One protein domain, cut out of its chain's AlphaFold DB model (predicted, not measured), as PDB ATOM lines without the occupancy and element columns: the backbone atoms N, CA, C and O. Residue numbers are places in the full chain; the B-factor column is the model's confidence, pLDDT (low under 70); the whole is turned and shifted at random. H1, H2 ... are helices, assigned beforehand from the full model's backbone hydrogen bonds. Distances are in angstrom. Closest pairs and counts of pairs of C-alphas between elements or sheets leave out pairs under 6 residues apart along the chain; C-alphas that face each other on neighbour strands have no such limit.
ATOM      1  N   GLY A  26     107.527  63.676  12.051       58.53
ATOM      2  CA  GLY A  26     108.032  64.235  13.305       58.53
ATOM      3  C   GLY A  26     106.895  64.609  14.253       58.53
ATOM      4  O   GLY A  26     106.389  65.725  14.251       58.53
ATOM      5  N   ALA A  27     106.451  63.646  15.053       61.97
ATOM      6  CA  ALA A  27     105.364  63.808  15.998       61.97
ATOM      7  C   ALA A  27     105.936  64.189  17.364       61.97
ATOM      8  O   ALA A  27     106.344  63.322  18.144       61.97
ATOM      9  N   PHE A  28     105.952  65.484  17.674       66.88
ATOM     10  CA  PHE A  28     106.492  65.959  18.946       66.88
ATOM     11  C   PHE A  28     105.514  65.690  20.093       66.88
ATOM     12  O   PHE A  28     104.338  66.066  20.053       66.88
ATOM     13  N   LYS A  29     106.017  65.033  21.143       74.69
ATOM     14  CA  LYS A  29     105.303  64.829  22.408       74.69
ATOM     15  C   LYS A  29     105.591  66.020  23.323       74.69
ATOM     16  O   LYS A  29     106.677  66.123  23.892       74.69
ATOM     17  N   VAL A  30     104.626  66.927  23.431       68.94
ATOM     18  CA  VAL A  30     104.749  68.153  24.234       68.94
ATOM     19  C   VAL A  30     105.033  67.807  25.698       68.94
ATOM     20  O   VAL A  30     104.316  67.009  26.302       68.94
ATOM     21  N   GLY A  31     106.094  68.393  26.259       67.94
ATOM     22  CA  GLY A  31     106.526  68.135  27.638       67.94
ATOM     23  C   GLY A  31     107.279  66.813  27.851       67.94
ATOM     24  O   GLY A  31     107.589  66.474  28.990       67.94
ATOM     25  N   GLY A  32     107.593  66.060  26.788       73.31
ATOM     26  CA  GLY A  32     108.369  64.819  26.881       73.31
ATOM     27  C   GLY A  32     107.644  63.713  27.659       73.31
ATOM     28  O   GLY A  32     106.515  63.338  27.328       73.31
ATOM     29  N   ASP A  33     108.293  63.163  28.684       69.62
ATOM     30  CA  ASP A  33     107.758  62.044  29.473       69.62
ATOM     31  C   ASP A  33     106.680  62.455  30.472       69.62
ATOM     32  O   ASP A  33     105.773  61.671  30.758       69.62
ATOM     33  N   GLU A  34     106.697  63.711  30.913       66.31
ATOM     34  CA  GLU A  34     105.744  64.221  31.898       66.31
ATOM     35  C   GLU A  34     104.362  64.549  31.327       66.31
ATOM     36  O   GLU A  34     103.425  64.776  32.095       66.31
ATOM     37  N   ARG A  35     104.214  64.488  29.994       68.44
ATOM     38  CA  ARG A  35     102.977  64.800  29.261       68.44
ATOM     39  C   ARG A  35     102.471  66.225  29.561       68.44
ATOM     40  O   ARG A  35     103.082  66.998  30.295       68.44
ATOM     41  N   TRP A  36     101.355  66.607  28.947       73.88
ATOM     42  CA  TRP A  36     100.720  67.897  29.211       73.88
ATOM     43  C   TRP A  36     100.045  67.905  30.584       73.88
ATOM     44  O   TRP A  36      99.109  67.147  30.830       73.88
ATOM     45  N   ARG A  37     100.518  68.771  31.474       73.81
ATOM     46  CA  ARG A  37      99.985  69.012  32.821       73.81
ATOM     47  C   ARG A  37     100.092  70.487  33.201       73.81
ATOM     48  O   ARG A  37     100.912  71.216  32.642       73.81
ATOM     49  N   GLN A  38      99.275  70.940  34.142       72.81
ATOM     50  CA  GLN A  38      99.423  72.288  34.681       72.81
ATOM     51  C   GLN A  38     100.772  72.377  35.416       72.81
ATOM     52  O   GLN A  38     101.045  71.517  36.262       72.81
ATOM     53  N   PRO A  39     101.637  73.350  35.083       70.81
ATOM     54  CA  PRO A  39     102.868  73.558  35.827       70.81
ATOM     55  C   PRO A  39     102.560  73.992  37.260       70.81
ATOM     56  O   PRO A  39     101.586  74.704  37.510       70.81
ATOM     57  N   SER A  40     103.400  73.578  38.206       73.44
ATOM     58  CA  SER A  40     103.396  74.182  39.538       73.44
ATOM     59  C   SER A  40     103.867  75.644  39.449       73.44
ATOM     60  O   SER A  40     104.493  76.034  38.462       73.44
ATOM     61  N   ALA A  41     103.606  76.466  40.473       71.44
ATOM     62  CA  ALA A  41     103.987  77.889  40.474       71.44
ATOM     63  C   ALA A  41     105.488  78.137  40.197       71.44
ATOM     64  O   ALA A  41     105.861  79.212  39.735       71.44
ATOM     65  N   ASN A  42     106.332  77.126  40.426       75.25
ATOM     66  CA  ASN A  42     107.779  77.184  40.225       75.25
ATOM     67  C   ASN A  42     108.237  76.691  38.836       75.25
ATOM     68  O   ASN A  42     109.418  76.778  38.522       75.25
ATOM     69  N   GLU A  43     107.337  76.164  37.999       76.75
ATOM     70  CA  GLU A  43     107.654  75.548  36.699       76.75
ATOM     71  C   GLU A  43     106.948  76.242  35.519       76.75
ATOM     72  O   GLU A  43     106.767  75.652  34.452       76.75
ATOM     73  N   THR A  44     106.540  77.499  35.680       76.19
ATOM     74  CA  THR A  44     105.754  78.255  34.684       76.19
ATOM     75  C   THR A  44     106.433  78.381  33.312       76.19
ATOM     76  O   THR A  44     105.750  78.566  32.306       76.19
ATOM     77  N   GLU A  45     107.758  78.225  33.240       77.25
ATOM     78  CA  GLU A  45     108.546  78.284  31.999       77.25
ATOM     79  C   GLU A  45     108.799  76.924  31.329       77.25
ATOM     80  O   GLU A  45     109.404  76.864  30.256       77.25
ATOM     81  N   LYS A  46     108.336  75.820  31.919       80.12
ATOM     82  CA  LYS A  46     108.636  74.450  31.469       80.12
ATOM     83  C   LYS A  46     108.340  74.213  29.988       80.12
ATOM     84  O   LYS A  46     109.151  73.618  29.276       80.12
ATOM     85  N   TYR A  47     107.197  74.697  29.506       77.88
ATOM     86  CA  TYR A  47     106.802  74.526  28.108       77.88
ATOM     87  C   TYR A  47     107.592  75.414  27.155       77.88
ATOM     88  O   TYR A  47     107.951  74.955  26.073       77.88
ATOM     89  N   SER A  48     107.933  76.634  27.572       80.06
ATOM     90  CA  SER A  48     108.796  77.534  26.804       80.06
ATOM     91  C   SER A  48     110.205  76.955  26.647       80.06
ATOM     92  O   SER A  48     110.745  76.931  25.544       80.06
ATOM     93  N   GLN A  49     110.777  76.414  27.728       83.50
ATOM     94  CA  GLN A  49     112.091  75.760  27.703       83.50
ATOM     95  C   GLN A  49     112.096  74.451  26.908       83.50
ATOM     96  O   GLN A  49     113.119  74.062  26.347       83.50
ATOM     97  N   TRP A  50     110.975  73.730  26.883       83.50
ATOM     98  CA  TRP A  50     110.835  72.552  26.036       83.50
ATOM     99  C   TRP A  50     110.760  72.944  24.556       83.50
ATOM    100  O   TRP A  50     111.464  72.349  23.738       83.50
ATOM    101  N   ALA A  51     109.958  73.961  24.228       82.62
ATOM    102  CA  ALA A  51     109.746  74.434  22.863       82.62
ATOM    103  C   ALA A  51     111.023  74.993  22.231       82.62
ATOM    104  O   ALA A  51     111.297  74.689  21.074       82.62
ATOM    105  N   SER A  52     111.843  75.725  22.993       81.25
ATOM    106  CA  SER A  52     113.113  76.285  22.501       81.25
ATOM    107  C   SER A  52     114.141  75.224  22.092       81.25
ATOM    108  O   SER A  52     115.066  75.512  21.337       81.25
ATOM    109  N   LYS A  53     113.983  73.986  22.573       82.06
ATOM    110  CA  LYS A  53     114.839  72.848  22.212       82.06
ATOM    111  C   LYS A  53     114.355  72.112  20.962       82.06
ATOM    112  O   LYS A  53     115.064  71.231  20.480       82.06
ATOM    113  N   GLN A  54     113.160  72.420  20.461       81.69
ATOM    114  CA  GLN A  54     112.594  71.773  19.281       81.69
ATOM    115  C   GLN A  54     112.815  72.628  18.029       81.69
ATOM    116  O   GLN A  54     112.912  73.850  18.095       81.69
ATOM    117  N   ARG A  55     112.878  71.974  16.867       82.31
ATOM    118  CA  ARG A  55     112.958  72.627  15.554       82.31
ATOM    119  C   ARG A  55     111.712  72.260  14.763       82.31
ATOM    120  O   ARG A  55     111.684  71.207  14.134       82.31
ATOM    121  N   PHE A  56     110.688  73.104  14.851       83.44
ATOM    122  CA  PHE A  56     109.414  72.879  14.176       83.44
ATOM    123  C   PHE A  56     109.514  73.286  12.708       83.44
ATOM    124  O   PHE A  56     109.940  74.397  12.399       83.44
ATOM    125  N   HIS A  57     109.092  72.412  11.807       82.06
ATOM    126  CA  HIS A  57     108.983  72.661  10.376       82.06
ATOM    127  C   HIS A  57     107.518  72.663   9.942       82.06
ATOM    128  O   HIS A  57     106.629  72.137  10.616       82.06
ATOM    129  N   ILE A  58     107.255  73.261   8.782       80.00
ATOM    130  CA  ILE A  58     105.929  73.226   8.166       80.00
ATOM    131  C   ILE A  58     105.565  71.763   7.874       80.00
ATOM    132  O   ILE A  58     106.309  71.065   7.190       80.00
ATOM    133  N   GLY A  59     104.417  71.317   8.390       76.06
ATOM    134  CA  GLY A  59     103.955  69.928   8.292       76.06
ATOM    135  C   GLY A  59     104.182  69.098   9.559       76.06
ATOM    136  O   GLY A  59     103.586  68.028   9.687       76.06
ATOM    137  N   ASP A  60     104.959  69.599  10.524       78.44
ATOM    138  CA  ASP A  60     105.082  68.951  11.828       78.44
ATOM    139  C   ASP A  60     103.755  69.008  12.586       78.44
ATOM    140  O   ASP A  60     103.020  69.997  12.557       78.44
ATOM    141  N   SER A  61     103.450  67.920  13.290       73.62
ATOM    142  CA  SER A  61     102.217  67.789  14.063       73.62
ATOM    143  C   SER A  61     102.539  67.566  15.533       73.62
ATOM    144  O   SER A  61     103.233  66.618  15.910       73.62
ATOM    145  N   LEU A  62     101.984  68.421  16.388       74.75
ATOM    146  CA  LEU A  62     101.957  68.179  17.826       74.75
ATOM    147  C   LEU A  62     100.890  67.117  18.092       74.75
ATOM    148  O   LEU A  62      99.712  67.339  17.813       74.75
ATOM    149  N   ARG A  63     101.278  65.938  18.594       64.88
ATOM    150  CA  ARG A  63     100.308  64.849  18.802       64.88
ATOM    151  C   ARG A  63      99.320  65.212  19.908       64.88
ATOM    152  O   ARG A  63      99.777  65.321  21.045       64.88
ATOM    153  N   PRO A  64      98.008  65.339  19.621       52.94
ATOM    154  CA  PRO A  64      97.022  65.832  20.572       52.94
ATOM    155  C   PRO A  64      96.893  64.893  21.773       52.94
ATOM    156  O   PRO A  64      96.443  63.759  21.650       52.94
ATOM    157  N   VAL A  65      97.255  65.391  22.951       55.31
ATOM    158  CA  VAL A  65      96.825  64.855  24.244       55.31
ATOM    159  C   VAL A  65      96.146  66.023  24.953       55.31
ATOM    160  O   VAL A  65      96.798  66.781  25.653       55.31
ATOM    161  N   ASN A  66      94.852  66.229  24.668       55.69
ATOM    162  CA  ASN A  66      93.950  67.176  25.346       55.69
ATOM    163  C   ASN A  66      94.605  68.523  25.734       55.69
ATOM    164  O   ASN A  66      94.772  68.834  26.910       55.69
ATOM    165  N   PHE A  67      95.019  69.312  24.737       56.59
ATOM    166  CA  PHE A  67      95.853  70.507  24.951       56.59
ATOM    167  C   PHE A  67      95.106  71.821  25.170       56.59
ATOM    168  O   PHE A  67      95.743  72.842  25.423       56.59
ATOM    169  N   VAL A  68      93.779  71.847  25.076       57.09
ATOM    170  CA  VAL A  68      93.045  73.104  25.241       57.09
ATOM    171  C   VAL A  68      92.637  73.233  26.696       57.09
ATOM    172  O   VAL A  68      91.583  72.751  27.104       57.09
ATOM    173  N   SER A  69      93.473  73.897  27.488       62.50
ATOM    174  CA  SER A  69      92.974  74.469  28.728       62.50
ATOM    175  C   SER A  69      92.137  75.692  28.375       62.50
ATOM    176  O   SER A  69      92.653  76.802  28.290       62.50
ATOM    177  N   GLY A  70      90.846  75.477  28.120       62.97
ATOM    178  CA  GLY A  70      89.873  76.557  27.932       62.97
ATOM    179  C   GLY A  70      89.632  77.386  29.200       62.97
ATOM    180  O   GLY A  70      88.872  78.347  29.155       62.97
ATOM    181  N   ASP A  71      90.272  77.021  30.316       72.75
ATOM    182  CA  ASP A  71      90.246  77.762  31.572       72.75
ATOM    183  C   ASP A  71      91.236  78.953  31.533       72.75
ATOM    184  O   ASP A  71      92.449  78.745  31.358       72.75
ATOM    185  N   PRO A  72      90.757  80.201  31.697       71.62
ATOM    186  CA  PRO A  72      91.598  81.396  31.662       71.62
ATOM    187  C   PRO A  72      92.650  81.444  32.778       71.62
ATOM    188  O   PRO A  72      93.688  82.088  32.600       71.62
ATOM    189  N   ASP A  73      92.437  80.771  33.907       78.19
ATOM    190  CA  ASP A  73      93.379  80.792  35.024       78.19
ATOM    191  C   ASP A  73      94.574  79.871  34.771       78.19
ATOM    192  O   ASP A  73      95.710  80.204  35.109       78.19
ATOM    193  N   HIS A  74      94.379  78.768  34.053       75.00
ATOM    194  CA  HIS A  74      95.477  77.887  33.650       75.00
ATOM    195  C   HIS A  74      96.454  78.555  32.668       75.00
ATOM    196  O   HIS A  74      97.665  78.333  32.754       75.00
ATOM    197  N   CYS A  75      95.960  79.421  31.774       73.06
ATOM    198  CA  CYS A  75      96.810  80.205  30.872       73.06
ATOM    199  C   CYS A  75      97.694  81.203  31.647       73.06
ATOM    200  O   CYS A  75      98.889  81.331  31.360       73.06
ATOM    201  N   LYS A  76      97.137  81.859  32.679       76.62
ATOM    202  CA  LYS A  76      97.889  82.749  33.586       76.62
ATOM    203  C   LYS A  76      98.919  81.980  34.417       76.62
ATOM    204  O   LYS A  76     100.005  82.494  34.664       76.62
ATOM    205  N   ASN A  77      98.608  80.733  34.768       75.62
ATOM    206  CA  ASN A  77      99.471  79.838  35.541       75.62
ATOM    207  C   ASN A  77     100.511  79.077  34.688       75.62
ATOM    208  O   ASN A  77     101.124  78.125  35.163       75.62
ATOM    209  N   GLY A  78     100.734  79.475  33.430       74.00
ATOM    210  CA  GLY A  78     101.832  78.952  32.609       74.00
ATOM    211  C   GLY A  78     101.519  77.678  31.822       74.00
ATOM    212  O   GLY A  78     102.402  77.153  31.145       74.00
ATOM    213  N   GLN A  79     100.273  77.195  31.820       77.00
ATOM    214  CA  GLN A  79      99.846  76.106  30.934       77.00
ATOM    215  C   GLN A  79      99.604  76.626  29.502       77.00
ATOM    216  O   GLN A  79      98.497  76.575  28.972       77.00
ATOM    217  N   ARG A  80     100.658  77.168  28.880       78.19
ATOM    218  CA  ARG A  80     100.672  77.712  27.514       78.19
ATOM    219  C   ARG A  80     101.919  77.243  26.770       78.19
ATOM    220  O   ARG A  80     102.993  77.152  27.358       78.19
ATOM    221  N   LEU A  81     101.780  76.968  25.477       79.38
ATOM    222  CA  LEU A  81     102.880  76.573  24.600       79.38
ATOM    223  C   LEU A  81     102.992  77.584  23.462       79.38
ATOM    224  O   LEU A  81     102.024  77.799  22.736       79.38
ATOM    225  N   MET A  82     104.176  78.170  23.303       79.19
ATOM    226  CA  MET A  82     104.520  79.012  22.159       79.19
ATOM    227  C   MET A  82     105.506  78.238  21.289       79.19
ATOM    228  O   MET A  82     106.519  77.759  21.795       79.19
ATOM    229  N   VAL A  83     105.195  78.084  20.003       80.06
ATOM    230  CA  VAL A  83     106.036  77.370  19.034       80.06
ATOM    231  C   VAL A  83     106.497  78.325  17.945       80.06
ATOM    232  O   VAL A  83     105.694  79.058  17.372       80.06
ATOM    233  N   GLU A  84     107.794  78.299  17.658       81.62
ATOM    234  CA  GLU A  84     108.393  79.030  16.548       81.62
ATOM    235  C   GLU A  84     108.653  78.052  15.401       81.62
ATOM    236  O   GLU A  84     109.397  77.082  15.553       81.62
ATOM    237  N   VAL A  85     107.996  78.279  14.264       81.12
ATOM    238  CA  VAL A  85     108.118  77.410  13.090       81.12
ATOM    239  C   VAL A  85     109.201  77.957  12.173       81.12
ATOM    240  O   VAL A  85     109.152  79.112  11.752       81.12
ATOM    241  N   ILE A  86     110.159  77.104  11.825       78.56
ATOM    242  CA  ILE A  86     111.214  77.405  10.867       78.56
ATOM    243  C   ILE A  86     110.568  77.530   9.491       78.56
ATOM    244  O   ILE A  86     110.266  76.545   8.813       78.56
ATOM    245  N   THR A  87     110.365  78.769   9.064       68.88
ATOM    246  CA  THR A  87     110.040  79.079   7.678       68.88
ATOM    247  C   THR A  87     111.334  79.182   6.880       68.88
ATOM    248  O   THR A  87     112.260  79.863   7.335       68.88
ATOM    249  N   PRO A  88     111.428  78.582   5.682       65.00
ATOM    250  CA  PRO A  88     112.520  78.905   4.781       65.00
ATOM    251  C   PRO A  88     112.470  80.411   4.499       65.00
ATOM    252  O   PRO A  88     111.484  80.920   3.967       65.00
ATOM    253  N   HIS A  89     113.517  81.133   4.893       58.84
ATOM    254  CA  HIS A  89     113.681  82.544   4.567       58.84
ATOM    255  C   HIS A  89     113.813  82.679   3.041       58.84
ATOM    256  O   HIS A  89     114.895  82.533   2.479       58.84
ATOM    257  N   ARG A  90     112.696  82.926   2.345       54.25
ATOM    258  CA  ARG A  90     112.709  83.500   0.994       54.25
ATOM    259  C   ARG A  90     112.779  85.020   1.124       54.25
ATOM    260  O   ARG A  90     111.778  85.716   1.005       54.25
TER     261      ARG A  90
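This is residues 26 to 90 of the 131 residues of an uncharacterized protein of Handroanthus impetiginosus (UniProt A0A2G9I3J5). With little regular structure, this is an elongated body of loops with two short helices: H1 lies along one side, and H2 sits towards one end of the long axis. The last stretch, residues 77 to 90, runs from the H2 end to the opposite end. The printed part has 65 residues, with two named helices, H1 then H2, and no named strand; its class is all helix, with 11 residues in named elements. It is only just compact, close to loose, with a radius of gyration of the C-alphas of 12.6 A, and spans 39 by 22 by 20 A.

H1, residues 46 to 51, begins at C-alpha 46 (108.636, 74.450, 31.469) and is 8.7 A long. H2, residues 72 to 76, ends at C-alpha 76 (97.889, 82.749, 33.586).

H1 and H2 are apart. Residues 27 to 28 pair with 61 to 62, and 56 to 57 with 85 to 86, both parallel. Every O i to N i+4 pair is within hydrogen-bond range in H1 and H2.

The C-alphas farthest apart, Ala 41 and Arg 90, are 40.8 A apart. The printed part has no cut; the H1 to H2 link is long. Mean pLDDT of the printed part is 72.7, with 20 residues under 70, among them 63 to 70.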